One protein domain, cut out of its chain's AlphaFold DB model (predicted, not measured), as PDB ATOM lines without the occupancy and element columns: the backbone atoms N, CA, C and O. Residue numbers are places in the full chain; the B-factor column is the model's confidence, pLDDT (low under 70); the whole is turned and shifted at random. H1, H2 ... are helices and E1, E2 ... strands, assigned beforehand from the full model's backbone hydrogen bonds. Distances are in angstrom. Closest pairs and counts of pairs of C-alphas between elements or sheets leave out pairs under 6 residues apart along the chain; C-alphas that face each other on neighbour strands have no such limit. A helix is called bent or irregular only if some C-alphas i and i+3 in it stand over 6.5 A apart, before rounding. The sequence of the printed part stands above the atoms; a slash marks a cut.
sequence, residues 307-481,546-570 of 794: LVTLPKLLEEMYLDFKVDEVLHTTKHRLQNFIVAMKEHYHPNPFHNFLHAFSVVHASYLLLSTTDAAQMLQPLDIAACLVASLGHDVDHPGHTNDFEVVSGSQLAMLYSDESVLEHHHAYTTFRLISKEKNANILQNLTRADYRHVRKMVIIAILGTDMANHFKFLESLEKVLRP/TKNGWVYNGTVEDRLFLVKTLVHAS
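AT A GLANCE: This is residues 307 to 481 and 546 to 570 of the 794 residues of a protein of Phytophthora kernoviae (UniProt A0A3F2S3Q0). A bundle of mostly crossed helices is built round H6, which runs through the core with H4, H10 and H12 packed on it and H9 crossing its end. H1 and H3 cover a further side, from H4 to the later part of H9; the short H7 and H8 make a small head where H9 begins, and H11 lies off to one side, beyond H12. The printed part has 200 residues with twelve named helices and one named strand, in the order H1 to H11, E1, H12; the class is mostly helix. The whole is compact, with a radius of gyration of the C-alphas of 16.6 A and spans of 47 by 40 by 33 A.

HOW THE PARTS SIT: The longest helix, H4, residues 353 to 369, touches H6, residues 378 to 390, at a shallow tilt of 25 degrees, opposite ways; the closest C-alphas, Val 360 and Ser 388, are 5.0 A apart. With residues 357 to 364 alone H4 touches H1, residues 310 to 320, at a shallow tilt of 24 degrees, the same way (closest C-alphas Met 317 and Tyr 364, 6.8 A). H12, residues 556 to 570, touches H4 with residues 566 to 570 alone, at a steep tilt of 54 degrees (closest C-alphas Val 359 and Ser 570, 4.9 A). H6 touches H12 too, the closest C-alphas being Cys 384 and Val 563 at 5.7 A, and H10, residues 446 to 460, at a steep tilt of 44 degrees, the same way, the closest being Ala 387 and Val 456 at 4.9 A. H9, residues 419 to 434, and H10 form a helical hairpin at 35.2 degrees, only just a steep tilt; the C-alphas of Ala 425 and Ile 457 are closest, 5.7 A. H9 only just touches H6, with 3 pairs of C-alphas within 8 A, the closest being Gly 390 and Thr 428 at 5.4 A. H3, residues 331 to 342, touches H1, closest C-alphas Pro 311 and Ile 338, 6.4 A; with these six helices it makes a bundle, a group of seven packed helices. H2, residues 323 to 326, touches H6 with the C-alphas of Val 323 and Ala 382 closest, 5.6 A. H8, residues 409 to 414, touches H9 about perpendicular, at 88 degrees, closest C-alphas Ala 411 and Val 419, 5.7 A; H7, residues 400 to 406, touches H8 only at the corner, and only just, with 3 pairs within 8 A. H5, residues 372 to 375, touches no helix; nor does H11, residues 465 to 479, which is near H12. E1, residues 550 to 552, pairs with no named strand; residues 546 to 547 pair antiparallel with its residues 550 to 551. Every O i to N i+4 pair is within hydrogen-bond range in H1, H3, H4, H6, H7, H8, H9 and H12, against 10 of 11 in H10 and 9 of 11 in H11; H2 and H5 are too short for one.

IN THESE COORDINATES: H4 is 23.7 A long, H9 21.8 A, H10 21.2 A, H11 and H12 21.0 A each, H6 18.4 A, H3 16.6 A and H1 15.4 A. H1 begins at C-alpha 310, (-24.760, 53.754, -6.661); H4 begins at C-alpha 353, (-28.328, 56.692, -14.763); H12 ends at C-alpha 570, (-35.879, 44.523, -16.008). H11 is irregular: C-alphas 466 and 469 are 7.7 A apart.

THE WHOLE: The two C-alphas farthest apart, Lys 436 and Pro 481, are 48.2 A apart. Residues 482 to 545 are not printed; the gap from C-alpha 481 to C-alpha 546 is 11.3 A. The link H9 to H10 is long. Mean pLDDT of the printed part is 94.7; residue 481 and residues 546 to 549 are under 70.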
ATOM      1  N   LEU A 307     -26.041  59.244  -4.953       76.00
ATOM      2  CA  LEU A 307     -25.438  59.153  -6.289       76.00
ATOM      3  C   LEU A 307     -23.944  58.776  -6.287       76.00
ATOM      4  O   LEU A 307     -23.429  58.323  -7.321       76.00
ATOM      5  N   VAL A 308     -23.239  58.965  -5.165       79.06
ATOM      6  CA  VAL A 308     -21.848  58.520  -4.960       79.06
ATOM      7  C   VAL A 308     -21.782  57.045  -4.539       79.06
ATOM      8  O   VAL A 308     -20.795  56.360  -4.827       79.06
ATOM      9  N   THR A 309     -22.835  56.513  -3.910       85.38
ATOM     10  CA  THR A 309     -22.919  55.091  -3.534       85.38
ATOM     11  C   THR A 309     -23.289  54.191  -4.708       85.38
ATOM     12  O   THR A 309     -22.664  53.143  -4.854       85.38
ATOM     13  N   LEU A 310     -24.218  54.603  -5.584       89.88
ATOM     14  CA  LEU A 310     -24.760  53.754  -6.661       89.88
ATOM     15  C   LEU A 310     -23.691  53.027  -7.514       89.88
ATOM     16  O   LEU A 310     -23.812  51.811  -7.672       89.88
ATOM     17  N   PRO A 311     -22.597  53.664  -7.992       93.06
ATOM     18  CA  PRO A 311     -21.548  52.958  -8.740       93.06
ATOM     19  C   PRO A 311     -20.844  51.851  -7.940       93.06
ATOM     20  O   PRO A 311     -20.441  50.841  -8.514       93.06
ATOM     21  N   LYS A 312     -20.719  52.017  -6.616       90.00
ATOM     22  CA  LYS A 312     -20.153  50.999  -5.715       90.00
ATOM     23  C   LYS A 312     -21.118  49.829  -5.534       90.00
ATOM     24  O   LYS A 312     -20.670  48.692  -5.451       90.00
ATOM     25  N   LEU A 313     -22.430  50.086  -5.522       90.94
ATOM     26  CA  LEU A 313     -23.434  49.021  -5.427       90.94
ATOM     27  C   LEU A 313     -23.473  48.192  -6.718       90.94
ATOM     28  O   LEU A 313     -23.522  46.969  -6.644       90.94
ATOM     29  N   LEU A 314     -23.365  48.837  -7.889       94.25
ATOM     30  CA  LEU A 314     -23.198  48.135  -9.171       94.25
ATOM     31  C   LEU A 314     -21.929  47.275  -9.175       94.25
ATOM     32  O   LEU A 314     -21.969  46.121  -9.593       94.25
ATOM     33  N   GLU A 315     -20.811  47.802  -8.669       94.44
ATOM     34  CA  GLU A 315     -19.591  47.013  -8.494       94.44
ATOM     35  C   GLU A 315     -19.816  45.799  -7.573       94.44
ATOM     36  O   GLU A 315     -19.420  44.693  -7.940       94.44
ATOM     37  N   GLU A 316     -20.470  45.962  -6.418       92.00
ATOM     38  CA  GLU A 316     -20.788  44.844  -5.515       92.00
ATOM     39  C   GLU A 316     -21.682  43.788  -6.207       92.00
ATOM     40  O   GLU A 316     -21.360  42.602  -6.141       92.00
ATOM     41  N   MET A 317     -22.716  44.191  -6.962       93.88
ATOM     42  CA  MET A 317     -23.583  43.280  -7.740       93.88
ATOM     43  C   MET A 317     -22.819  42.487  -8.816       93.88
ATOM     44  O   MET A 317     -23.078  41.302  -9.029       93.88
ATOM     45  N   TYR A 318     -21.864  43.121  -9.502       95.75
ATOM     46  CA  TYR A 318     -21.027  42.456 -10.506       95.75
ATOM     47  C   TYR A 318     -20.013  41.491  -9.863       95.75
ATOM     48  O   TYR A 318     -19.716  40.436 -10.428       95.75
ATOM     49  N   LEU A 319     -19.469  41.833  -8.691       94.44
ATOM     50  CA  LEU A 319     -18.509  40.987  -7.974       94.44
ATOM     51  C   LEU A 319     -19.168  39.774  -7.304       94.44
ATOM     52  O   LEU A 319     -18.529  38.726  -7.221       94.44
ATOM     53  N   ASP A 320     -20.438  39.865  -6.900       92.44
ATOM     54  CA  ASP A 320     -21.204  38.725  -6.371       92.44
ATOM     55  C   ASP A 320     -21.332  37.595  -7.417       92.44
ATOM     56  O   ASP A 320     -21.069  36.422  -7.137       92.44
ATOM     57  N   PHE A 321     -21.562  37.963  -8.684       93.88
ATOM     58  CA  PHE A 321     -21.502  37.048  -9.833       93.88
ATOM     59  C   PHE A 321     -20.083  36.811 -10.393       93.88
ATOM     60  O   PHE A 321     -19.940  36.165 -11.436       93.88
ATOM     61  N   LYS A 322     -19.027  37.285  -9.713       95.38
ATOM     62  CA  LYS A 322     -17.607  37.113 -10.095       95.38
ATOM     63  C   LYS A 322     -17.288  37.583 -11.521       95.38
ATOM     64  O   LYS A 322     -16.494  36.964 -12.234       95.38
ATOM     65  N   VAL A 323     -17.922  38.667 -11.971       96.56
ATOM     66  CA  VAL A 323     -17.779  39.172 -13.350       96.56
ATOM     67  C   VAL A 323     -16.328  39.559 -13.676       96.56
ATOM     68  O   VAL A 323     -15.899  39.425 -14.822       96.56
ATOM     69  N   ASP A 324     -15.537  39.967 -12.683       95.38
ATOM     70  CA  ASP A 324     -14.105  40.240 -12.824       95.38
ATOM     71  C   ASP A 324     -13.287  38.971 -13.142       95.38
ATOM     72  O   ASP A 324     -12.526  38.962 -14.116       95.38
ATOM     73  N   GLU A 325     -13.506  37.874 -12.402       96.69
ATOM     74  CA  GLU A 325     -12.911  36.557 -12.682       96.69
ATOM     75  C   GLU A 325     -13.347  36.038 -14.066       96.69
ATOM     76  O   GLU A 325     -12.506  35.597 -14.856       96.69
ATOM     77  N   VAL A 326     -14.648  36.124 -14.377       97.06
ATOM     78  CA  VAL A 326     -15.269  35.600 -15.610       97.06
ATOM     79  C   VAL A 326     -14.799  36.336 -16.865       97.06
ATOM     80  O   VAL A 326     -14.513  35.692 -17.874       97.06
ATOM     81  N   LEU A 327     -14.693  37.667 -16.821       97.44
ATOM     82  CA  LEU A 327     -14.205  38.478 -17.946       97.44
ATOM     83  C   LEU A 327     -12.672  38.616 -17.971       97.44
ATOM     84  O   LEU A 327     -12.117  39.265 -18.862       97.44
ATOM     85  N   HIS A 328     -11.980  38.012 -17.000       96.50
ATOM     86  CA  HIS A 328     -10.532  38.114 -16.796       96.50
ATOM     87  C   HIS A 328     -10.052  39.573 -16.682       96.50
ATOM     88  O   HIS A 328      -8.983  39.939 -17.184       96.50
ATOM     89  N   THR A 329     -10.847  40.430 -16.040       95.88
ATOM     90  CA  THR A 329     -10.568  41.862 -15.882       95.88
ATOM     91  C   THR A 329     -10.234  42.214 -14.431       95.88
ATOM     92  O   THR A 329     -10.470  41.439 -13.514       95.88
ATOM     93  N   THR A 330      -9.631  43.380 -14.205       95.31
ATOM     94  CA  THR A 330      -9.335  43.861 -12.851       95.31
ATOM     95  C   THR A 330     -10.525  44.629 -12.285       95.31
ATOM     96  O   THR A 330     -11.182  45.367 -13.021       95.31
ATOM     97  N   LYS A 331     -10.733  44.547 -10.963       93.38
ATOM     98  CA  LYS A 331     -11.721  45.355 -10.226       93.38
ATOM     99  C   LYS A 331     -11.671  46.843 -10.615       93.38
ATOM    100  O   LYS A 331     -12.674  47.410 -11.023       93.38
ATOM    101  N   HIS A 332     -10.478  47.441 -10.652       94.25
ATOM    102  CA  HIS A 332     -10.301  48.834 -11.089       94.25
ATOM    103  C   HIS A 332     -10.787  49.112 -12.530       94.25
ATOM    104  O   HIS A 332     -11.381  50.152 -12.792       94.25
ATOM    105  N   ARG A 333     -10.592  48.180 -13.476       95.62
ATOM    106  CA  ARG A 333     -11.108  48.328 -14.850       95.62
ATOM    107  C   ARG A 333     -12.633  48.211 -14.911       95.62
ATOM    108  O   ARG A 333     -13.252  48.881 -15.732       95.62
ATOM    109  N   LEU A 334     -13.226  47.389 -14.046       96.50
ATOM    110  CA  LEU A 334     -14.676  47.310 -13.885       96.50
ATOM    111  C   LEU A 334     -15.251  48.620 -13.310       96.50
ATOM    112  O   LEU A 334     -16.227  49.131 -13.850       96.50
ATOM    113  N   GLN A 335     -14.601  49.218 -12.306       95.38
ATOM    114  CA  GLN A 335     -14.971  50.543 -11.781       95.38
ATOM    115  C   GLN A 335     -14.938  51.616 -12.874       95.38
ATOM    116  O   GLN A 335     -15.919  52.331 -13.058       95.38
ATOM    117  N   ASN A 336     -13.846  51.689 -13.642       96.31
ATOM    118  CA  ASN A 336     -13.711  52.654 -14.738       96.31
ATOM    119  C   ASN A 336     -14.791  52.462 -15.817       96.31
ATOM    120  O   ASN A 336     -15.273  53.443 -16.368       96.31
ATOM    121  N   PHE A 337     -15.197  51.220 -16.105       97.69
ATOM    122  CA  PHE A 337     -16.315  50.930 -17.009       97.69
ATOM    123  C   PHE A 337     -17.657  51.444 -16.466       97.69
ATOM    124  O   PHE A 337     -18.387  52.109 -17.196       97.69
ATOM    125  N   ILE A 338     -17.962  51.190 -15.189       97.50
ATOM    126  CA  ILE A 338     -19.204  51.661 -14.551       97.50
ATOM    127  C   ILE A 338     -19.248  53.198 -14.508       97.50
ATOM    128  O   ILE A 338     -20.290  53.789 -14.792       97.50
ATOM    129  N   VAL A 339     -18.123  53.854 -14.204       96.19
ATOM    130  CA  VAL A 339     -18.010  55.324 -14.216       96.19
ATOM    131  C   VAL A 339     -18.169  55.879 -15.634       96.19
ATOM    132  O   VAL A 339     -19.002  56.756 -15.836       96.19
ATOM    133  N   ALA A 340     -17.472  55.318 -16.627       96.75
ATOM    134  CA  ALA A 340     -17.584  55.750 -18.022       96.75
ATOM    135  C   ALA A 340     -19.006  55.595 -18.591       96.75
ATOM    136  O   ALA A 340     -19.433  56.423 -19.396       96.75
ATOM    137  N   MET A 341     -19.739  54.558 -18.165       97.69
ATOM    138  CA  MET A 341     -21.166  54.399 -18.462       97.69
ATOM    139  C   MET A 341     -22.001  55.487 -17.782       97.69
ATOM    140  O   MET A 341     -22.748  56.176 -18.466       97.69
ATOM    141  N   LYS A 342     -21.836  55.696 -16.465       96.62
ATOM    142  CA  LYS A 342     -22.543  56.747 -15.707       96.62
ATOM    143  C   LYS A 342     -22.376  58.134 -16.333       96.62
ATOM    144  O   LYS A 342     -23.350  58.869 -16.429       96.62
ATOM    145  N   GLU A 343     -21.164  58.480 -16.751       96.00
ATOM    146  CA  GLU A 343     -20.833  59.779 -17.357       96.00
ATOM    147  C   GLU A 343     -21.436  59.981 -18.759       96.00
ATOM    148  O   GLU A 343     -21.477  61.110 -19.239       96.00
ATOM    149  N   HIS A 344     -21.927  58.916 -19.402       97.38
ATOM    150  CA  HIS A 344     -22.612  58.956 -20.700       97.38
ATOM    151  C   HIS A 344     -24.142  58.801 -20.601       97.38
ATOM    152  O   HIS A 344     -24.808  58.673 -21.626       97.38
ATOM    153  N   TYR A 345     -24.715  58.823 -19.395       98.25
ATOM    154  CA  TYR A 345     -26.159  58.984 -19.217       98.25
ATOM    155  C   TYR A 345     -26.510  60.462 -19.057       98.25
ATOM    156  O   TYR A 345     -26.007  61.140 -18.159       98.25
ATOM    157  N   HIS A 346     -27.409  60.947 -19.911       96.94
ATOM    158  CA  HIS A 346     -27.896  62.324 -19.871       96.94
ATOM    159  C   HIS A 346     -28.810  62.565 -18.655       96.94
ATOM    160  O   HIS A 346     -29.428  61.625 -18.147       96.94
ATOM    161  N   PRO A 347     -28.932  63.815 -18.165       95.56
ATOM    162  CA  PRO A 347     -29.795  64.171 -17.036       95.56
ATOM    163  C   PRO A 347     -31.283  64.270 -17.436       95.56
ATOM    164  O   PRO A 347     -31.991  65.183 -17.008       95.56
ATOM    165  N   ASN A 348     -31.761  63.338 -18.264       96.69
ATOM    166  CA  ASN A 348     -33.161  63.251 -18.679       96.69
ATOM    167  C   ASN A 348     -34.065  62.939 -17.474       96.69
ATOM    168  O   ASN A 348     -33.593  62.343 -16.499       96.69
ATOM    169  N   PRO A 349     -35.371  63.264 -17.513       96.38
ATOM    170  CA  PRO A 349     -36.282  62.900 -16.436       96.38
ATOM    171  C   PRO A 349     -36.317  61.388 -16.159       96.38
ATOM    172  O   PRO A 349     -36.164  60.989 -15.003       96.38
ATOM    173  N   PHE A 350     -36.475  60.547 -17.182       97.75
ATOM    174  CA  PHE A 350     -36.583  59.095 -17.047       97.75
ATOM    175  C   PHE A 350     -35.316  58.365 -17.501       97.75
ATOM    176  O   PHE A 350     -34.678  57.726 -16.662       97.75
ATOM    177  N   HIS A 351     -34.920  58.485 -18.775       98.44
ATOM    178  CA  HIS A 351     -33.812  57.706 -19.354       98.44
ATOM    179  C   HIS A 351     -32.447  58.284 -18.927       98.44
ATOM    180  O   HIS A 351     -31.760  58.979 -19.678       98.44
ATOM    181  N   ASN A 352     -32.089  58.043 -17.665       97.62
ATOM    182  CA  ASN A 352     -30.890  58.528 -16.983       97.62
ATOM    183  C   ASN A 352     -30.211  57.397 -16.177       97.62
ATOM    184  O   ASN A 352     -30.693  56.266 -16.111       97.62
ATOM    185  N   PHE A 353     -29.096  57.701 -15.504       97.94
ATOM    186  CA  PHE A 353     -28.328  56.692 -14.763       97.94
ATOM    187  C   PHE A 353     -29.102  56.003 -13.618       97.94
ATOM    188  O   PHE A 353     -28.771  54.872 -13.266       97.94
ATOM    189  N   LEU A 354     -30.124  56.638 -13.027       97.25
ATOM    190  CA  LEU A 354     -30.961  55.988 -12.008       97.25
ATOM    191  C   LEU A 354     -31.829  54.886 -12.621       97.25
ATOM    192  O   LEU A 354     -32.007  53.845 -11.993       97.25
ATOM    193  N   HIS A 355     -32.330  55.093 -13.842       98.12
ATOM    194  CA  HIS A 355     -33.088  54.075 -14.562       98.12
ATOM    195  C   HIS A 355     -32.167  52.900 -14.906       98.12
ATOM    196  O   HIS A 355     -32.420  51.781 -14.467       98.12
ATOM    197  N   ALA A 356     -31.010  53.171 -15.520       98.38
ATOM    198  CA  ALA A 356     -29.990  52.157 -15.792       98.38
ATOM    199  C   ALA A 356     -29.563  51.370 -14.537       98.38
ATOM    200  O   ALA A 356     -29.413  50.148 -14.583       98.38
ATOM    201  N   PHE A 357     -29.423  52.046 -13.390       97.81
ATOM    202  CA  PHE A 357     -29.188  51.388 -12.106       97.81
ATOM    203  C   PHE A 357     -30.342  50.449 -11.723       97.81
ATOM    204  O   PHE A 357     -30.092  49.297 -11.373       97.81
ATOM    205  N   SER A 358     -31.592  50.918 -11.795       97.25
ATOM    206  CA  SER A 358     -32.781  50.105 -11.503       97.25
ATOM    207  C   SER A 358     -32.899  48.886 -12.418       97.25
ATOM    208  O   SER A 358     -33.228  47.810 -11.925       97.25
ATOM    209  N   VAL A 359     -32.563  49.004 -13.705       98.56
ATOM    210  CA  VAL A 359     -32.576  47.877 -14.655       98.56
ATOM    211  C   VAL A 359     -31.485  46.855 -14.321       98.56
ATOM    212  O   VAL A 359     -31.761  45.654 -14.281       98.56
ATOM    213  N   VAL A 360     -30.262  47.289 -13.985       98.38
ATOM    214  CA  VAL A 360     -29.218  46.367 -13.492       98.38
ATOM    215  C   VAL A 360     -29.629  45.709 -12.176       98.38
ATOM    216  O   VAL A 360     -29.414  44.509 -12.010       98.38
ATOM    217  N   HIS A 361     -30.232  46.456 -11.249       96.94
ATOM    218  CA  HIS A 361     -30.677  45.931  -9.957       96.94
ATOM    219  C   HIS A 361     -31.808  44.907 -10.113       96.94
ATOM    220  O   HIS A 361     -31.718  43.826  -9.533       96.94
ATOM    221  N   ALA A 362     -32.804  45.171 -10.962       97.56
ATOM    222  CA  ALA A 362     -33.852  44.213 -11.307       97.56
ATOM    223  C   ALA A 362     -33.274  42.958 -11.985       97.56
ATOM    224  O   ALA A 362     -33.611  41.841 -11.593       97.56
ATOM    225  N   SER A 363     -32.330  43.112 -12.923       98.06
ATOM    226  CA  SER A 363     -31.623  41.976 -13.534       98.06
ATOM    227  C   SER A 363     -30.848  41.156 -12.498       98.06
ATOM    228  O   SER A 363     -30.923  39.928 -12.502       98.06
ATOM    229  N   TYR A 364     -30.138  41.817 -11.580       96.88
ATOM    230  CA  TYR A 364     -29.417  41.184 -10.475       96.88
ATOM    231  C   TYR A 364     -30.366  40.422  -9.534       96.88
ATOM    232  O   TYR A 364     -30.074  39.281  -9.171       96.88
ATOM    233  N   LEU A 365     -31.516  41.001  -9.173       94.94
ATOM    234  CA  LEU A 365     -32.526  40.331  -8.350       94.94
ATOM    235  C   LEU A 365     -33.116  39.116  -9.074       94.94
ATOM    236  O   LEU A 365     -33.090  38.025  -8.517       94.94
ATOM    237  N   LEU A 366     -33.537  39.248 -10.337       95.44
ATOM    238  CA  LEU A 366     -34.025  38.114 -11.133       95.44
ATOM    239  C   LEU A 366     -32.990  36.980 -11.214       95.44
ATOM    240  O   LEU A 366     -33.354  35.807 -11.130       95.44
ATOM    241  N   LEU A 367     -31.702  37.305 -11.342       94.88
ATOM    242  CA  LEU A 367     -30.613  36.326 -11.360       94.88
ATOM    243  C   LEU A 367     -30.352  35.679  -9.987       94.88
ATOM    244  O   LEU A 367     -30.023  34.496  -9.944       94.88
ATOM    245  N   SER A 368     -30.466  36.428  -8.886       91.25
ATOM    246  CA  SER A 368     -30.082  35.979  -7.535       91.25
ATOM    247  C   SER A 368     -31.222  35.352  -6.725       91.25
ATOM    248  O   SER A 368     -30.962  34.463  -5.915       91.25
ATOM    249  N   THR A 369     -32.475  35.770  -6.939       88.88
ATOM    250  CA  THR A 369     -33.647  35.275  -6.193       88.88
ATOM    251  C   THR A 369     -34.431  34.193  -6.931       88.88
ATOM    252  O   THR A 369     -35.290  33.560  -6.322       88.88
ATOM    253  N   THR A 370     -34.149  33.954  -8.217       89.50
ATOM    254  CA  THR A 370     -34.812  32.915  -9.024       89.50
ATOM    255  C   THR A 370     -33.814  31.891  -9.573       89.50
ATOM    256  O   THR A 370     -32.595  32.022  -9.456       89.50
ATOM    257  N   ASP A 371     -34.327  30.860 -10.241       88.25
ATOM    258  CA  ASP A 371     -33.519  29.844 -10.918       88.25
ATOM    259  C   ASP A 371     -32.746  30.352 -12.160       88.25
ATOM    260  O   ASP A 371     -31.969  29.586 -12.741       88.25
ATOM    261  N   ALA A 372     -32.922  31.612 -12.583       91.75
ATOM    262  CA  ALA A 372     -32.356  32.148 -13.824       91.75
ATOM    263  C   ALA A 372     -30.822  32.009 -13.921       91.75
ATOM    264  O   ALA A 372     -30.312  31.555 -14.949       91.75
ATOM    265  N   ALA A 373     -30.071  32.304 -12.852       91.88
ATOM    266  CA  ALA A 373     -28.611  32.154 -12.861       91.88
ATOM    267  C   ALA A 373     -28.143  30.692 -13.009       91.88
ATOM    268  O   ALA A 373     -27.065  30.450 -13.543       91.88
ATOM    269  N   GLN A 374     -28.947  29.703 -12.597       90.56
ATOM    270  CA  GLN A 374     -28.621  28.279 -12.786       90.56
ATOM    271  C   GLN A 374     -28.825  27.815 -14.236       90.56
ATOM    272  O   GLN A 374     -28.305  26.773 -14.637       90.56
ATOM    273  N   MET A 375     -29.628  28.547 -15.010       92.25
ATOM    274  CA  MET A 375     -29.914  28.240 -16.410       92.25
ATOM    275  C   MET A 375     -28.832  28.817 -17.335       92.25
ATOM    276  O   MET A 375     -28.546  28.234 -18.383       92.25
ATOM    277  N   LEU A 376     -28.202  29.921 -16.938       96.19
ATOM    278  CA  LEU A 376     -27.179  30.639 -17.698       96.19
ATOM    279  C   LEU A 376     -25.750  30.135 -17.423       96.19
ATOM    280  O   LEU A 376     -25.449  29.573 -16.373       96.19
ATOM    281  N   GLN A 377     -24.831  30.357 -18.369       96.62
ATOM    282  CA  GLN A 377     -23.394  30.251 -18.093       96.62
ATOM    283  C   GLN A 377     -22.894  31.555 -17.445       96.62
ATOM    284  O   GLN A 377     -23.452  32.615 -17.728       96.62
ATOM    285  N   PRO A 378     -21.795  31.542 -16.663       97.88
ATOM    286  CA  PRO A 378     -21.261  32.762 -16.040       97.88
ATOM    287  C   PRO A 378     -20.983  33.897 -17.039       97.88
ATOM    288  O   PRO A 378     -21.200  35.067 -16.740       97.88
ATOM    289  N   LEU A 379     -20.567  33.548 -18.261       97.81
ATOM    290  CA  LEU A 379     -20.332  34.503 -19.347       97.81
ATOM    291  C   LEU A 379     -21.632  35.132 -19.892       97.81
ATOM    292  O   LEU A 379     -21.613  36.279 -20.328       97.81
ATOM    293  N   ASP A 380     -22.755  34.408 -19.841       98.50
ATOM    294  CA  ASP A 380     -24.077  34.933 -20.207       98.50
ATOM    295  C   ASP A 380     -24.605  35.880 -19.116       98.50
ATOM    296  O   ASP A 380     -25.192  36.908 -19.432       98.50
ATOM    297  N   ILE A 381     -24.346  35.570 -17.838       98.50
ATOM    298  CA  ILE A 381     -24.683  36.432 -16.690       98.50
ATOM    299  C   ILE A 381     -23.916  37.757 -16.777       98.50
ATOM    300  O   ILE A 381     -24.516  38.827 -16.685       98.50
ATOM    301  N   ALA A 382     -22.606  37.701 -17.037       98.56
ATOM    302  CA  ALA A 382     -21.792  38.894 -17.263       98.56
ATOM    303  C   ALA A 382     -22.298  39.722 -18.462       98.56
ATOM    304  O   ALA A 382     -22.346  40.948 -18.386       98.56
ATOM    305  N   ALA A 383     -22.717  39.068 -19.552       98.69
ATOM    306  CA  ALA A 383     -23.316  39.747 -20.700       98.69
ATOM    307  C   ALA A 383     -24.685  40.376 -20.375       98.69
ATOM    308  O   ALA A 383     -24.963  41.468 -20.859       98.69
ATOM    309  N   CYS A 384     -25.505  39.726 -19.543       98.81
ATOM    310  CA  CYS A 384     -26.784  40.254 -19.062       98.81
ATOM    311  C   CYS A 384     -26.577  41.570 -18.299       98.81
ATOM    312  O   CYS A 384     -27.099  42.597 -18.711       98.81
ATOM    313  N   LEU A 385     -25.721  41.579 -17.269       98.69
ATOM    314  CA  LEU A 385     -25.468  42.777 -16.454       98.69
ATOM    315  C   LEU A 385     -24.857  43.937 -17.263       98.69
ATOM    316  O   LEU A 385     -25.205  45.097 -17.032       98.69
ATOM    317  N   VAL A 386     -23.980  43.635 -18.230       98.75
ATOM    318  CA  VAL A 386     -23.413  44.633 -19.159       98.75
ATOM    319  C   VAL A 386     -24.476  45.195 -20.106       98.75
ATOM    320  O   VAL A 386     -24.452  46.391 -20.383       98.75
ATOM    321  N   ALA A 387     -25.411  44.367 -20.584       98.88
ATOM    322  CA  ALA A 387     -26.535  44.826 -21.396       98.88
ATOM    323  C   ALA A 387     -27.487  45.710 -20.582       98.88
ATOM    324  O   ALA A 387     -27.784  46.814 -21.021       98.88
ATOM    325  N   SER A 388     -27.871  45.294 -19.372       98.81
ATOM    326  CA  SER A 388     -28.728  46.077 -18.471       98.81
ATOM    327  C   SER A 388     -28.147  47.459 -18.152       98.81
ATOM    328  O   SER A 388     -28.888  48.433 -18.102       98.81
ATOM    329  N   LEU A 389     -26.825  47.591 -17.985       98.81
ATOM    330  CA  LEU A 389     -26.195  48.900 -17.753       98.81
ATOM    331  C   LEU A 389     -26.090  49.753 -19.031       98.81
ATOM    332  O   LEU A 389     -26.047  50.979 -18.953       98.81
ATOM    333  N   GLY A 390     -26.008  49.112 -20.198       98.69
ATOM    334  CA  GLY A 390     -25.767  49.762 -21.486       98.69
ATOM    335  C   GLY A 390     -26.997  49.954 -22.375       98.69
ATOM    336  O   GLY A 390     -26.826  50.451 -23.483       98.69
ATOM    337  N   HIS A 391     -28.193  49.537 -21.946       98.75
ATOM    338  CA  HIS A 391     -29.374  49.499 -22.816       98.75
ATOM    339  C   HIS A 391     -29.853  50.874 -23.291       98.75
ATOM    340  O   HIS A 391     -30.272  50.948 -24.437       98.75
ATOM    341  N   ASP A 392     -29.651  51.921 -22.484       98.75
ATOM    342  CA  ASP A 392     -30.078  53.309 -22.736       98.75
ATOM    343  C   ASP A 392     -28.912  54.317 -22.708       98.75
ATOM    344  O   ASP A 392     -29.091  55.528 -22.536       98.75
ATOM    345  N   VAL A 393     -27.666  53.847 -22.808       98.62
ATOM    346  CA  VAL A 393     -26.512  54.752 -22.699       98.62
ATOM    347  C   VAL A 393     -26.520  55.756 -23.857       98.62
ATOM    348  O   VAL A 393     -26.632  55.362 -25.019       98.62
ATOM    349  N   ASP A 394     -26.355  57.046 -23.549       98.38
ATOM    350  CA  ASP A 394     -26.455  58.157 -24.510       98.38
ATOM    351  C   ASP A 394     -27.879  58.359 -25.095       98.38
ATOM    352  O   ASP A 394     -28.019  58.832 -26.221       98.38
ATOM    353  N   HIS A 395     -28.941  58.013 -24.343       98.44
ATOM    354  CA  HIS A 395     -30.343  58.295 -24.708       98.44
ATOM    355  C   HIS A 395     -30.667  59.802 -24.704       98.44
ATOM    356  O   HIS A 395     -30.443  60.465 -23.688       98.44
ATOM    357  N   PRO A 396     -31.216  60.371 -25.795       96.88
ATOM    358  CA  PRO A 396     -31.356  61.823 -25.960       96.88
ATOM    359  C   PRO A 396     -32.606  62.426 -25.299       96.88
ATOM    360  O   PRO A 396     -32.713  63.645 -25.201       96.88
ATOM    361  N   GLY A 397     -33.538  61.591 -24.830       96.19
ATOM    362  CA  GLY A 397     -34.751  62.035 -24.130       96.19
ATOM    363  C   GLY A 397     -36.029  62.039 -24.981       96.19
ATOM    364  O   GLY A 397     -36.999  62.705 -24.626       96.19
ATOM    365  N   HIS A 398     -36.020  61.346 -26.123       94.94
ATOM    366  CA  HIS A 398     -37.142  61.233 -27.059       94.94
ATOM    367  C   HIS A 398     -37.136  59.878 -27.782       94.94
ATOM    368  O   HIS A 398     -36.118  59.194 -27.792       94.94
ATOM    369  N   THR A 399     -38.270  59.481 -28.365       97.00
ATOM    370  CA  THR A 399     -38.495  58.138 -28.933       97.00
ATOM    371  C   THR A 399     -37.881  57.907 -30.322       97.00
ATOM    372  O   THR A 399     -37.595  58.844 -31.068       97.00
ATOM    373  N   ASN A 400     -37.780  56.632 -30.729       96.94
ATOM    374  CA  ASN A 400     -37.447  56.223 -32.104       96.94
ATOM    375  C   ASN A 400     -38.322  56.921 -33.169       96.94
ATOM    376  O   ASN A 400     -37.808  57.344 -34.202       96.94
ATOM    377  N   ASP A 401     -39.626  57.092 -32.915       96.06
ATOM    378  CA  ASP A 401     -40.529  57.794 -33.841       96.06
ATOM    379  C   ASP A 401     -40.115  59.266 -34.037       96.06
ATOM    380  O   ASP A 401     -40.161  59.772 -35.158       96.06
ATOM    381  N   PHE A 402     -39.648  59.942 -32.979       96.56
ATOM    382  CA  PHE A 402     -39.128  61.310 -33.071       96.56
ATOM    383  C   PHE A 402     -37.854  61.376 -33.923       96.56
ATOM    384  O   PHE A 402     -37.740  62.244 -34.788       96.56
ATOM    385  N   GLU A 403     -36.911  60.448 -33.727       97.19
ATOM    386  CA  GLU A 403     -35.668  60.362 -34.515       97.19
ATOM    387  C   GLU A 403     -35.958  60.246 -36.021       97.19
ATOM    388  O   GLU A 403     -35.381  60.973 -36.835       97.19
ATOM    389  N   VAL A 404     -36.885  59.355 -36.387       96.94
ATOM    390  CA  VAL A 404     -37.267  59.094 -37.783       96.94
ATOM    391  C   VAL A 404     -38.029  60.279 -38.382       96.94
ATOM    392  O   VAL A 404     -37.697  60.737 -39.475       96.94
ATOM    393  N   VAL A 405     -39.018  60.826 -37.669       96.50
ATOM    394  CA  VAL A 405     -39.846  61.941 -38.167       96.50
ATOM    395  C   VAL A 405     -39.056  63.251 -38.278       96.50
ATOM    396  O   VAL A 405     -39.293  64.022 -39.208       96.50
ATOM    397  N   SER A 406     -38.095  63.497 -37.381       94.75
ATOM    398  CA  SER A 406     -37.183  64.651 -37.461       94.75
ATOM    399  C   SER A 406     -36.075  64.491 -38.514       94.75
ATOM    400  O   SER A 406     -35.403  65.468 -38.849       94.75
ATOM    401  N   GLY A 407     -35.879  63.286 -39.069       94.69
ATOM    402  CA  GLY A 407     -34.817  63.003 -40.037       94.69
ATOM    403  C   GLY A 407     -33.418  63.103 -39.425       94.69
ATOM    404  O   GLY A 407     -32.503  63.660 -40.039       94.69
ATOM    405  N   SER A 408     -33.260  62.615 -38.193       95.62
ATOM    406  CA  SER A 408     -32.042  62.795 -37.406       95.62
ATOM    407  C   SER A 408     -30.805  62.110 -38.011       95.62
ATOM    408  O   SER A 408     -30.874  61.237 -38.884       95.62
ATOM    409  N   GLN A 409     -29.622  62.468 -37.500       96.44
ATOM    410  CA  GLN A 409     -28.377  61.790 -37.882       96.44
ATOM    411  C   GLN A 409     -28.344  60.319 -37.446       96.44
ATOM    412  O   GLN A 409     -27.698  59.518 -38.121       96.44
ATOM    413  N   LEU A 410     -29.030  59.957 -36.356       96.31
ATOM    414  CA  LEU A 410     -29.130  58.571 -35.900       96.31
ATOM    415  C   LEU A 410     -30.089  57.783 -36.798       96.31
ATOM    416  O   LEU A 410     -29.725  56.696 -37.244       96.31
ATOM    417  N   ALA A 411     -31.246  58.354 -37.148       96.69
ATOM    418  CA  ALA A 411     -32.204  57.736 -38.067       96.69
ATOM    419  C   ALA A 411     -31.559  57.426 -39.429       96.69
ATOM    420  O   ALA A 411     -31.563  56.278 -39.878       96.69
ATOM    421  N   MET A 412     -30.849  58.399 -40.016       95.75
ATOM    422  CA  MET A 412     -30.073  58.192 -41.246       95.75
ATOM    423  C   MET A 412     -28.955  57.144 -41.107       95.75
ATOM    424  O   MET A 412     -28.656  56.438 -42.071       95.75
ATOM    425  N   LEU A 413     -28.305  57.044 -39.941       96.56
ATOM    426  CA  LEU A 413     -27.219  56.085 -39.698       96.56
ATOM    427  C   LEU A 413     -27.732  54.644 -39.560       96.56
ATOM    428  O   LEU A 413     -27.081  53.719 -40.052       96.56
ATOM    429  N   TYR A 414     -28.883  54.461 -38.912       96.50
ATOM    430  CA  TYR A 414     -29.485  53.155 -38.627       96.50
ATOM    431  C   TYR A 414     -30.646  52.789 -39.564       96.50
ATOM    432  O   TYR A 414     -31.233  51.722 -39.421       96.50
ATOM    433  N   SER A 415     -30.906  53.610 -40.590       96.12
ATOM    434  CA  SER A 415     -31.922  53.364 -41.628       96.12
ATOM    435  C   SER A 415     -33.323  53.138 -41.051       96.12
ATOM    436  O   SER A 415     -34.033  52.232 -41.480       96.12
ATOM    437  N   ASP A 416     -33.688  53.959 -40.064       96.44
ATOM    438  CA  ASP A 416     -34.985  53.972 -39.373       96.44
ATOM    439  C   ASP A 416     -35.347  52.683 -38.586       96.44
ATOM    440  O   ASP A 416     -36.436  52.592 -38.019       96.44
ATOM    441  N   GLU A 417     -34.450  51.690 -38.487       94.88
ATOM    442  CA  GLU A 417     -34.678  50.437 -37.743       94.88
ATOM    443  C   GLU A 417     -34.090  50.496 -36.319       94.88
ATOM    444  O   GLU A 417     -32.868  50.508 -36.159       94.88
ATOM    445  N   SER A 418     -34.946  50.479 -35.282       96.12
ATOM    446  CA  SER A 418     -34.569  50.454 -33.846       96.12
ATOM    447  C   SER A 418     -33.397  51.407 -33.548       96.12
ATOM    448  O   SER A 418     -32.297  50.993 -33.161       96.12
ATOM    449  N   VAL A 419     -33.595  52.679 -33.913       98.19
ATOM    450  CA  VAL A 419     -32.545  53.692 -34.102       98.19
ATOM    451  C   VAL A 419     -31.733  53.901 -32.823       98.19
ATOM    452  O   VAL A 419     -30.500  53.899 -32.852       98.19
ATOM    453  N   LEU A 420     -32.431  54.044 -31.701       98.44
ATOM    454  CA  LEU A 420     -31.853  54.286 -30.389       98.44
ATOM    455  C   LEU A 420     -31.206  53.020 -29.823       98.44
ATOM    456  O   LEU A 420     -30.057  53.068 -29.399       98.44
ATOM    457  N   GLU A 421     -31.832  51.851 -29.935       98.56
ATOM    458  CA  GLU A 421     -31.264  50.601 -29.417       98.56
ATOM    459  C   GLU A 421     -29.978  50.203 -30.171       98.56
ATOM    460  O   GLU A 421     -29.010  49.713 -29.574       98.56
ATOM    461  N   HIS A 422     -29.906  50.476 -31.480       98.56
ATOM    462  CA  HIS A 422     -28.658  50.368 -32.239       98.56
ATOM    463  C   HIS A 422     -27.602  51.383 -31.774       98.56
ATOM    464  O   HIS A 422     -26.418  51.028 -31.688       98.56
ATOM    465  N   HIS A 423     -28.005  52.611 -31.433       98.62
ATOM    466  CA  HIS A 423     -27.125  53.639 -30.870       98.62
ATOM    467  C   HIS A 423     -26.581  53.258 -29.487       98.62
ATOM    468  O   HIS A 423     -25.368  53.312 -29.280       98.62
ATOM    469  N   HIS A 424     -27.416  52.770 -28.571       98.75
ATOM    470  CA  HIS A 424     -27.011  52.323 -27.233       98.75
ATOM    471  C   HIS A 424     -26.070  51.117 -27.300       98.75
ATOM    472  O   HIS A 424     -25.020  51.086 -26.643       98.75
ATOM    473  N   ALA A 425     -26.355  50.156 -28.186       98.69
ATOM    474  CA  ALA A 425     -25.457  49.038 -28.458       98.69
ATOM    475  C   ALA A 425     -24.121  49.507 -29.072       98.69
ATOM    476  O   ALA A 425     -23.051  49.020 -28.684       98.69
ATOM    477  N   TYR A 426     -24.138  50.465 -30.004       98.44
ATOM    478  CA  TYR A 426     -22.922  51.078 -30.546       98.44
ATOM    479  C   TYR A 426     -22.113  51.780 -29.449       98.44
ATOM    480  O   TYR A 426     -20.920  51.492 -29.295       98.44
ATOM    481  N   THR A 427     -22.748  52.651 -28.664       98.50
ATOM    482  CA  THR A 427     -22.101  53.456 -27.628       98.50
ATOM    483  C   THR A 427     -21.548  52.581 -26.508       98.50
ATOM    484  O   THR A 427     -20.380  52.738 -26.160       98.50
ATOM    485  N   THR A 428     -22.277  51.559 -26.057       98.56
ATOM    486  CA  THR A 428     -21.776  50.541 -25.114       98.56
ATOM    487  C   THR A 428     -20.414  49.984 -25.544       98.56
ATOM    488  O   THR A 428     -19.441  50.013 -24.785       98.56
ATOM    489  N   PHE A 429     -20.284  49.537 -26.798       98.38
ATOM    490  CA  PHE A 429     -19.011  49.008 -27.298       98.38
ATOM    491  C   PHE A 429     -17.988  50.091 -27.663       98.38
ATOM    492  O   PHE A 429     -16.784  49.819 -27.595       98.38
ATOM    493  N   ARG A 430     -18.421  51.311 -28.012       97.56
ATOM    494  CA  ARG A 430     -17.551  52.487 -28.180       97.56
ATOM    495  C   ARG A 430     -16.827  52.791 -26.873       97.56
ATOM    496  O   ARG A 430     -15.608  52.932 -26.908       97.56
ATOM    497  N   LEU A 431     -17.548  52.844 -25.752       97.19
ATOM    498  CA  LEU A 431     -17.001  53.141 -24.427       97.19
ATOM    499  C   LEU A 431     -16.041  52.048 -23.962       97.19
ATOM    500  O   LEU A 431     -14.878  52.345 -23.697       97.19
ATOM    501  N   ILE A 432     -16.463  50.778 -24.016       96.38
ATOM    502  CA  ILE A 432     -15.591  49.623 -23.727       96.38
ATOM    503  C   ILE A 432     -14.294  49.681 -24.554       96.38
ATOM    504  O   ILE A 432     -13.231  49.324 -24.056       96.38
ATOM    505  N   SER A 433     -14.346  50.126 -25.814       92.56
ATOM    506  CA  SER A 433     -13.175  50.113 -26.703       92.56
ATOM    507  C   SER A 433     -12.281  51.354 -26.614       92.56
ATOM    508  O   SER A 433     -11.087  51.238 -26.893       92.56
ATOM    509  N   LYS A 434     -12.840  52.535 -26.315       87.94
ATOM    510  CA  LYS A 434     -12.133  53.826 -26.401       87.94
ATOM    511  C   LYS A 434     -11.791  54.447 -25.050       87.94
ATOM    512  O   LYS A 434     -10.811  55.188 -24.995       87.94
ATOM    513  N   GLU A 435     -12.549  54.162 -23.992       88.25
ATOM    514  CA  GLU A 435     -12.321  54.814 -22.703       88.25
ATOM    515  C   GLU A 435     -11.109  54.260 -21.953       88.25
ATOM    516  O   GLU A 435     -10.789  53.061 -21.980       88.25
ATOM    517  N   LYS A 436     -10.392  55.169 -21.286       81.12
ATOM    518  CA  LYS A 436      -9.111  54.866 -20.638       81.12
ATOM    519  C   LYS A 436      -9.311  53.822 -19.545       81.12
ATOM    520  O   LYS A 436      -9.993  54.062 -18.559       81.12
ATOM    521  N   ASN A 437      -8.654  52.672 -19.697       89.81
ATOM    522  CA  ASN A 437      -8.716  51.567 -18.739       89.81
ATOM    523  C   ASN A 437     -10.148  51.100 -18.404       89.81
ATOM    524  O   ASN A 437     -10.356  50.630 -17.289       89.81
ATOM    525  N   ALA A 438     -11.096  51.185 -19.351       92.62
ATOM    526  CA  ALA A 438     -12.487  50.729 -19.199       92.62
ATOM    527  C   ALA A 438     -12.819  49.437 -19.983       92.62
ATOM    528  O   ALA A 438     -13.923  48.906 -19.880       92.62
ATOM    529  N   ASN A 439     -11.881  48.893 -20.770       96.88
ATOM    530  CA  ASN A 439     -12.137  47.731 -21.630       96.88
ATOM    531  C   ASN A 439     -12.246  46.407 -20.855       96.88
ATOM    532  O   ASN A 439     -11.317  45.600 -20.853       96.88
ATOM    533  N   ILE A 440     -13.375  46.158 -20.194       97.62
ATOM    534  CA  ILE A 440     -13.620  44.929 -19.418       97.62
ATOM    535  C   ILE A 440     -13.535  43.631 -20.244       97.62
ATOM    536  O   ILE A 440     -13.411  42.564 -19.658       97.62
ATOM    537  N   LEU A 441     -13.546  43.701 -21.582       97.25
ATOM    538  CA  LEU A 441     -13.530  42.535 -22.474       97.25
ATOM    539  C   LEU A 441     -12.145  42.225 -23.076       97.25
ATOM    540  O   LEU A 441     -12.009  41.252 -23.819       97.25
ATOM    541  N   GLN A 442     -11.112  43.026 -22.777       94.94
ATOM    542  CA  GLN A 442      -9.807  42.972 -23.462       94.94
ATOM    543  C   GLN A 442      -9.061  41.628 -23.364       94.94
ATOM    544  O   GLN A 442      -8.221  41.335 -24.212       94.94
ATOM    545  N   ASN A 443      -9.333  40.840 -22.320       95.94
ATOM    546  CA  ASN A 443      -8.602  39.614 -21.985       95.94
ATOM    547  C   ASN A 443      -9.378  38.334 -22.366       95.94
ATOM    548  O   ASN A 443      -8.891  37.230 -22.124       95.94
ATOM    549  N   LEU A 444     -10.567  38.467 -22.965       96.81
ATOM    550  CA  LEU A 444     -11.371  37.342 -23.445       96.81
ATOM    551  C   LEU A 444     -10.768  36.690 -24.695       96.81
ATOM    552  O   LEU A 444     -10.111  37.338 -25.515       96.81
ATOM    553  N   THR A 445     -11.071  35.406 -24.918       97.75
ATOM    554  CA  THR A 445     -10.743  34.776 -26.202       97.75
ATOM    555  C   THR A 445     -11.610  35.347 -27.331       97.75
ATOM    556  O   THR A 445     -12.705  35.870 -27.122       97.75
ATOM    557  N   ARG A 446     -11.175  35.181 -28.587       97.19
ATOM    558  CA  ARG A 446     -11.964  35.587 -29.769       97.19
ATOM    559  C   ARG A 446     -13.287  34.809 -29.922       97.19
ATOM    560  O   ARG A 446     -14.144  35.213 -30.712       97.19
ATOM    561  N   ALA A 447     -13.457  33.679 -29.235       97.81
ATOM    562  CA  ALA A 447     -14.745  32.992 -29.165       97.81
ATOM    563  C   ALA A 447     -15.661  33.701 -28.160       97.81
ATOM    564  O   ALA A 447     -16.727  34.175 -28.550       97.81
ATOM    565  N   ASP A 448     -15.180  33.879 -26.930       97.88
ATOM    566  CA  ASP A 448     -15.937  34.455 -25.814       97.88
ATOM    567  C   ASP A 448     -16.319  35.914 -26.076       97.88
ATOM    568  O   ASP A 448     -17.476  36.286 -25.906       97.88
ATOM    569  N   TYR A 449     -15.403  36.725 -26.620       98.12
ATOM    570  CA  TYR A 449     -15.701  38.100 -27.035       98.12
ATOM    571  C   TYR A 449     -16.845  38.165 -28.059       98.12
ATOM    572  O   TYR A 449     -17.723  39.018 -27.961       98.12
ATOM    573  N   ARG A 450     -16.866  37.258 -29.052       98.00
ATOM    574  CA  ARG A 450     -17.957  37.212 -30.044       98.00
ATOM    575  C   ARG A 450     -19.273  36.756 -29.420       98.00
ATOM    576  O   ARG A 450     -20.321  37.229 -29.847       98.00
ATOM    577  N   HIS A 451     -19.211  35.859 -28.439       97.81
ATOM    578  CA  HIS A 451     -20.374  35.372 -27.705       97.81
ATOM    579  C   HIS A 451     -20.986  36.469 -26.823       97.81
ATOM    580  O   HIS A 451     -22.146  36.815 -27.029       97.81
ATOM    581  N   VAL A 452     -20.190  37.105 -25.953       98.25
ATOM    582  CA  VAL A 452     -20.609  38.265 -25.140       98.25
ATOM    583  C   VAL A 452     -21.137  39.382 -26.032       98.25
ATOM    584  O   VAL A 452     -22.227  39.891 -25.793       98.25
ATOM    585  N   ARG A 453     -20.426  39.727 -27.115       98.25
ATOM    586  CA  ARG A 453     -20.883  40.761 -28.053       98.25
ATOM    587  C   ARG A 453     -22.231  40.422 -28.691       98.25
ATOM    588  O   ARG A 453     -23.060  41.315 -28.822       98.25
ATOM    589  N   LYS A 454     -22.464  39.162 -29.077       98.25
ATOM    590  CA  LYS A 454     -23.759  38.719 -29.616       98.25
ATOM    591  C   LYS A 454     -24.865  38.822 -28.558       98.25
ATOM    592  O   LYS A 454     -25.931  39.330 -28.879       98.25
ATOM    593  N   MET A 455     -24.602  38.361 -27.332       98.31
ATOM    594  CA  MET A 455     -25.546  38.420 -26.209       98.31
ATOM    595  C   MET A 455     -25.955  39.864 -25.894       98.31
ATOM    596  O   MET A 455     -27.140  40.173 -25.943       98.31
ATOM    597  N   VAL A 456     -24.982  40.756 -25.669       98.81
ATOM    598  CA  VAL A 456     -25.234  42.167 -25.325       98.81
ATOM    599  C   VAL A 456     -26.028  42.880 -26.420       98.81
ATOM    600  O   VAL A 456     -27.033  43.510 -26.120       98.81
ATOM    601  N   ILE A 457     -25.636  42.744 -27.694       98.75
ATOM    602  CA  ILE A 457     -26.346  43.413 -28.801       98.75
ATOM    603  C   ILE A 457     -27.794  42.923 -28.912       98.75
ATOM    604  O   ILE A 457     -28.692  43.735 -29.083       98.75
ATOM    605  N   ILE A 458     -28.045  41.615 -28.808       98.31
ATOM    606  CA  ILE A 458     -29.401  41.057 -28.959       98.31
ATOM    607  C   ILE A 458     -30.291  41.353 -27.742       98.31
ATOM    608  O   ILE A 458     -31.511  41.406 -27.887       98.31
ATOM    609  N   ALA A 459     -29.696  41.553 -26.565       98.62
ATOM    610  CA  ALA A 459     -30.410  41.995 -25.375       98.62
ATOM    611  C   ALA A 459     -30.792  43.483 -25.453       98.62
ATOM    612  O   ALA A 459     -31.948  43.799 -25.200       98.62
ATOM    613  N   ILE A 460     -29.873  44.362 -25.883       98.81
ATOM    614  CA  ILE A 460     -30.143  45.803 -26.066       98.81
ATOM    615  C   ILE A 460     -31.133  46.034 -27.219       98.81
ATOM    616  O   ILE A 460     -32.179  46.620 -27.005       98.81
ATOM    617  N   LEU A 461     -30.933  45.435 -28.401       98.38
ATOM    618  CA  LEU A 461     -31.964  45.408 -29.464       98.38
ATOM    619  C   LEU A 461     -33.236  44.631 -29.057       98.38
ATOM    620  O   LEU A 461     -34.155  44.425 -29.850       98.38
ATOM    621  N   GLY A 462     -33.255  44.091 -27.840       97.38
ATOM    622  CA  GLY A 462     -34.393  43.435 -27.244       97.38
ATOM    623  C   GLY A 462     -35.337  44.362 -26.493       97.38
ATOM    624  O   GLY A 462     -36.477  43.938 -26.317       97.38
ATOM    625  N   THR A 463     -34.906  45.559 -26.078       98.19
ATOM    626  CA  THR A 463     -35.729  46.523 -25.322       98.19
ATOM    627  C   THR A 463     -36.727  47.277 -26.203       98.19
ATOM    628  O   THR A 463     -37.806  47.597 -25.720       98.19
ATOM    629  N   ASP A 464     -36.453  47.420 -27.509       98.00
ATOM    630  CA  ASP A 464     -37.342  48.075 -28.487       98.00
ATOM    631  C   ASP A 464     -38.814  47.633 -28.365       98.00
ATOM    632  O   ASP A 464     -39.223  46.515 -28.733       98.00
ATOM    633  N   MET A 465     -39.635  48.572 -27.892       96.00
ATOM    634  CA  MET A 465     -41.050  48.373 -27.611       96.00
ATOM    635  C   MET A 465     -41.900  48.111 -28.859       96.00
ATOM    636  O   MET A 465     -42.947  47.466 -28.745       96.00
ATOM    637  N   ALA A 466     -41.442  48.469 -30.066       95.12
ATOM    638  CA  ALA A 466     -42.111  48.096 -31.319       95.12
ATOM    639  C   ALA A 466     -42.139  46.568 -31.545       95.12
ATOM    640  O   ALA A 466     -42.933  46.045 -32.337       95.12
ATOM    641  N   ASN A 467     -41.287  45.822 -30.833       93.94
ATOM    642  CA  ASN A 467     -41.208  44.367 -30.890       93.94
ATOM    643  C   ASN A 467     -41.811  43.656 -29.664       93.94
ATOM    644  O   ASN A 467     -41.886  42.423 -29.673       93.94
ATOM    645  N   HIS A 468     -42.310  44.394 -28.665       97.19
ATOM    646  CA  HIS A 468     -42.822  43.858 -27.395       97.19
ATOM    647  C   HIS A 468     -43.904  42.775 -27.573       97.19
ATOM    648  O   HIS A 468     -43.754  41.662 -27.074       97.19
ATOM    649  N   PHE A 469     -44.962  43.024 -28.354       96.88
ATOM    650  CA  PHE A 469     -46.042  42.037 -28.532       96.88
ATOM    651  C   PHE A 469     -45.584  40.758 -29.256       96.88
ATOM    652  O   PHE A 469     -45.932  39.655 -28.840       96.88
ATOM    653  N   LYS A 470     -44.717  40.875 -30.275       95.94
ATOM    654  CA  LYS A 470     -44.095  39.713 -30.951       95.94
ATOM    655  C   LYS A 470     -43.215  38.909 -29.985       95.94
ATOM    656  O   LYS A 470     -43.064  37.692 -30.116       95.94
ATOM    657  N   PHE A 471     -42.593  39.602 -29.032       96.00
ATOM    658  CA  PHE A 471     -41.788  38.998 -27.984       96.00
ATOM    659  C   PHE A 471     -42.661  38.269 -26.944       96.00
ATOM    660  O   PHE A 471     -42.347  37.122 -26.627       96.00
ATOM    661  N   LEU A 472     -43.801  38.838 -26.524       96.56
ATOM    662  CA  LEU A 472     -44.798  38.145 -25.691       96.56
ATOM    663  C   LEU A 472     -45.332  36.869 -26.360       96.56
ATOM    664  O   LEU A 472     -45.309  35.810 -25.738       96.56
ATOM    665  N   GLU A 473     -45.729  36.930 -27.636       95.56
ATOM    666  CA  GLU A 473     -46.155  35.747 -28.410       95.56
ATOM    667  C   GLU A 473     -45.069  34.659 -28.438       95.56
ATOM    668  O   GLU A 473     -45.349  33.461 -28.329       95.56
ATOM    669  N   SER A 474     -43.804  35.072 -28.568       94.31
ATOM    670  CA  SER A 474     -42.656  34.165 -28.554       94.31
ATOM    671  C   SER A 474     -42.449  33.529 -27.175       94.31
ATOM    672  O   SER A 474     -42.201  32.326 -27.097       94.31
ATOM    673  N   LEU A 475     -42.586  34.306 -26.096       94.12
ATOM    674  CA  LEU A 475     -42.464  33.844 -24.712       94.12
ATOM    675  C   LEU A 475     -43.603  32.892 -24.324       94.12
ATOM    676  O   LEU A 475     -43.337  31.807 -23.807       94.12
ATOM    677  N   GLU A 476     -44.855  33.222 -24.652       93.00
ATOM    678  CA  GLU A 476     -45.988  32.323 -24.421       93.00
ATOM    679  C   GLU A 476     -45.815  31.006 -25.186       93.00
ATOM    680  O   GLU A 476     -45.969  29.935 -24.604       93.00
ATOM    681  N   LYS A 477     -45.416  31.051 -26.463       90.75
ATOM    682  CA  LYS A 477     -45.171  29.847 -27.273       90.75
ATOM    683  C   LYS A 477     -44.068  28.947 -26.698       90.75
ATOM    684  O   LYS A 477     -44.129  27.727 -26.865       90.75
ATOM    685  N   VAL A 478     -43.066  29.534 -26.044       88.69
ATOM    686  CA  VAL A 478     -41.975  28.818 -25.365       88.69
ATOM    687  C   VAL A 478     -42.451  28.159 -24.060       88.69
ATOM    688  O   VAL A 478     -42.009  27.051 -23.750       88.69
ATOM    689  N   LEU A 479     -43.376  28.797 -23.332       87.25
ATOM    690  CA  LEU A 479     -43.944  28.309 -22.065       87.25
ATOM    691  C   LEU A 479     -45.144  27.359 -22.242       87.25
ATOM    692  O   LEU A 479     -45.401  26.516 -21.383       87.25
ATOM    693  N   ARG A 480     -45.884  27.481 -23.348       80.50
ATOM    694  CA  ARG A 480     -47.094  26.711 -23.678       80.50
ATOM    695  C   ARG A 480     -46.986  26.075 -25.077       80.50
ATOM    696  O   ARG A 480     -47.775  26.403 -25.966       80.50
ATOM    697  N   PRO A 481     -46.030  25.154 -25.317       60.78
ATOM    698  CA  PRO A 481     -45.950  24.434 -26.586       60.78
ATOM    699  C   PRO A 481     -47.230  23.612 -26.808       60.78
ATOM    700  O   PRO A 481     -47.509  22.672 -26.064       60.78
ATOM    701  N   THR A 546     -37.976  20.261 -18.010       51.12
ATOM    702  CA  THR A 546     -39.233  21.002 -18.121       51.12
ATOM    703  C   THR A 546     -39.408  21.832 -16.852       51.12
ATOM    704  O   THR A 546     -40.018  21.354 -15.893       51.12
ATOM    705  N   LYS A 547     -38.838  23.043 -16.808       56.41
ATOM    706  CA  LYS A 547     -39.143  24.010 -15.742       56.41
ATOM    707  C   LYS A 547     -40.376  24.804 -16.171       56.41
ATOM    708  O   LYS A 547     -40.339  25.503 -17.175       56.41
ATOM    709  N   ASN A 548     -41.469  24.644 -15.427       66.50
ATOM    710  CA  ASN A 548     -42.651  25.515 -15.466       66.50
ATOM    711  C   ASN A 548     -43.242  25.763 -16.874       66.50
ATOM    712  O   ASN A 548     -43.598  26.878 -17.236       66.50
ATOM    713  N   GLY A 549     -43.323  24.708 -17.691       69.44
ATOM    714  CA  GLY A 549     -43.830  24.770 -19.071       69.44
ATOM    715  C   GLY A 549     -42.748  24.956 -20.141       69.44
ATOM    716  O   GLY A 549     -42.880  24.403 -21.234       69.44
ATOM    717  N   TRP A 550     -41.619  25.599 -19.819       83.50
ATOM    718  CA  TRP A 550     -40.493  25.709 -20.749       83.50
ATOM    719  C   TRP A 550     -39.733  24.381 -20.875       83.50
ATOM    720  O   TRP A 550     -39.178  23.852 -19.908       83.50
ATOM    721  N   VAL A 551     -39.644  23.859 -22.101       83.12
ATOM    722  CA  VAL A 551     -38.708  22.786 -22.475       83.12
ATOM    723  C   VAL A 551     -37.297  23.367 -22.649       83.12
ATOM    724  O   VAL A 551     -36.836  23.590 -23.768       83.12
ATOM    725  N   TYR A 552     -36.610  23.616 -21.535       86.81
ATOM    726  CA  TYR A 552     -35.266  24.190 -21.531       86.81
ATOM    727  C   TYR A 552     -34.195  23.135 -21.849       86.81
ATOM    728  O   TYR A 552     -34.053  22.144 -21.126       86.81
ATOM    729  N   ASN A 553     -33.415  23.348 -22.916       87.62
ATOM    730  CA  ASN A 553     -32.349  22.424 -23.335       87.62
ATOM    731  C   ASN A 553     -30.929  22.961 -23.065       87.62
ATOM    732  O   ASN A 553     -29.954  22.252 -23.321       87.62
ATOM    733  N   GLY A 554     -30.790  24.193 -22.561       89.00
ATOM    734  CA  GLY A 554     -29.490  24.826 -22.302       89.00
ATOM    735  C   GLY A 554     -28.708  25.207 -23.564       89.00
ATOM    736  O   GLY A 554     -27.495  25.433 -23.486       89.00
ATOM    737  N   THR A 555     -29.365  25.271 -24.726       94.44
ATOM    738  CA  THR A 555     -28.727  25.673 -25.991       94.44
ATOM    739  C   THR A 555     -28.250  27.127 -25.941       94.44
ATOM    740  O   THR A 555     -28.574  27.878 -25.020       94.44
ATOM    741  N   VAL A 556     -27.429  27.543 -26.912       94.50
ATOM    742  CA  VAL A 556     -27.006  28.954 -27.006       94.50
ATOM    743  C   VAL A 556     -28.221  29.844 -27.263       94.50
ATOM    744  O   VAL A 556     -28.297  30.948 -26.739       94.50
ATOM    745  N   GLU A 557     -29.184  29.332 -28.022       94.62
ATOM    746  CA  GLU A 557     -30.446  29.964 -28.375       94.62
ATOM    747  C   GLU A 557     -31.366  30.101 -27.153       94.62
ATOM    748  O   GLU A 557     -31.876  31.194 -26.920       94.62
ATOM    749  N   ASP A 558     -31.506  29.056 -26.322       94.75
ATOM    750  CA  ASP A 558     -32.289  29.129 -25.076       94.75
ATOM    751  C   ASP A 558     -31.702  30.169 -24.101       94.75
ATOM    752  O   ASP A 558     -32.436  30.952 -23.499       94.75
ATOM    753  N   ARG A 559     -30.368  30.203 -23.955       96.94
ATOM    754  CA  ARG A 559     -29.669  31.155 -23.068       96.94
ATOM    755  C   ARG A 559     -29.737  32.585 -23.590       96.94
ATOM    756  O   ARG A 559     -29.927  33.508 -22.810       96.94
ATOM    757  N   LEU A 560     -29.635  32.761 -24.906       97.19
ATOM    758  CA  LEU A 560     -29.790  34.053 -25.574       97.19
ATOM    759  C   LEU A 560     -31.210  34.600 -25.414       97.19
ATOM    760  O   LEU A 560     -31.379  35.786 -25.144       97.19
ATOM    761  N   PHE A 561     -32.214  33.729 -25.546       96.50
ATOM    762  CA  PHE A 561     -33.600  34.075 -25.273       96.50
ATOM    763  C   PHE A 561     -33.774  34.490 -23.808       96.50
ATOM    764  O   PHE A 561     -34.288  35.573 -23.562       96.50
ATOM    765  N   LEU A 562     -33.253  33.713 -22.847       97.19
ATOM    766  CA  LEU A 562     -33.318  34.059 -21.422       97.19
ATOM    767  C   LEU A 562     -32.671  35.415 -21.107       97.19
ATOM    768  O   LEU A 562     -33.293  36.225 -20.431       97.19
ATOM    769  N   VAL A 563     -31.460  35.692 -21.607       98.50
ATOM    770  CA  VAL A 563     -30.792  36.987 -21.380       98.50
ATOM    771  C   VAL A 563     -31.618  38.141 -21.957       98.50
ATOM    772  O   VAL A 563     -31.836  39.123 -21.253       98.50
ATOM    773  N   LYS A 564     -32.150  38.012 -23.183       98.12
ATOM    774  CA  LYS A 564     -33.064  39.021 -23.747       98.12
ATOM    775  C   LYS A 564     -34.304  39.214 -22.863       98.12
ATOM    776  O   LYS A 564     -34.669  40.351 -22.584       98.12
ATOM    777  N   THR A 565     -34.926  38.128 -22.407       98.25
ATOM    778  CA  THR A 565     -36.114  38.170 -21.544       98.25
ATOM    779  C   THR A 565     -35.844  38.862 -20.210       98.25
ATOM    780  O   THR A 565     -36.647  39.687 -19.785       98.25
ATOM    781  N   LEU A 566     -34.708  38.573 -19.567       98.50
ATOM    782  CA  LEU A 566     -34.322  39.193 -18.298       98.50
ATOM    783  C   LEU A 566     -34.111  40.703 -18.443       98.50
ATOM    784  O   LEU A 566     -34.626  41.454 -17.619       98.50
ATOM    785  N   VAL A 567     -33.403  41.150 -19.486       98.81
ATOM    786  CA  VAL A 567     -33.165  42.584 -19.730       98.81
ATOM    787  C   VAL A 567     -34.478  43.298 -20.064       98.81
ATOM    788  O   VAL A 567     -34.803  44.275 -19.400       98.81
ATOM    789  N   HIS A 568     -35.289  42.760 -20.982       98.62
ATOM    790  CA  HIS A 568     -36.576  43.358 -21.366       98.62
ATOM    791  C   HIS A 568     -37.575  43.451 -20.195       98.62
ATOM    792  O   HIS A 568     -38.296  44.435 -20.059       98.62
ATOM    793  N   ALA A 569     -37.615  42.450 -19.307       98.50
ATOM    794  CA  ALA A 569     -38.437  42.517 -18.097       98.50
ATOM    795  C   ALA A 569     -37.870  43.477 -17.038       98.50
ATOM    796  O   ALA A 569     -38.640  44.102 -16.314       98.50
ATOM    797  N   SER A 570     -36.542  43.609 -16.950       98.62
ATOM    798  CA  SER A 570     -35.879  44.523 -16.008       98.62
ATOM    799  C   SER A 570     -36.078  45.990 -16.380       98.62
ATOM    800  O   SER A 570     -36.295  46.810 -15.492       98.62
TER     801      SER A 570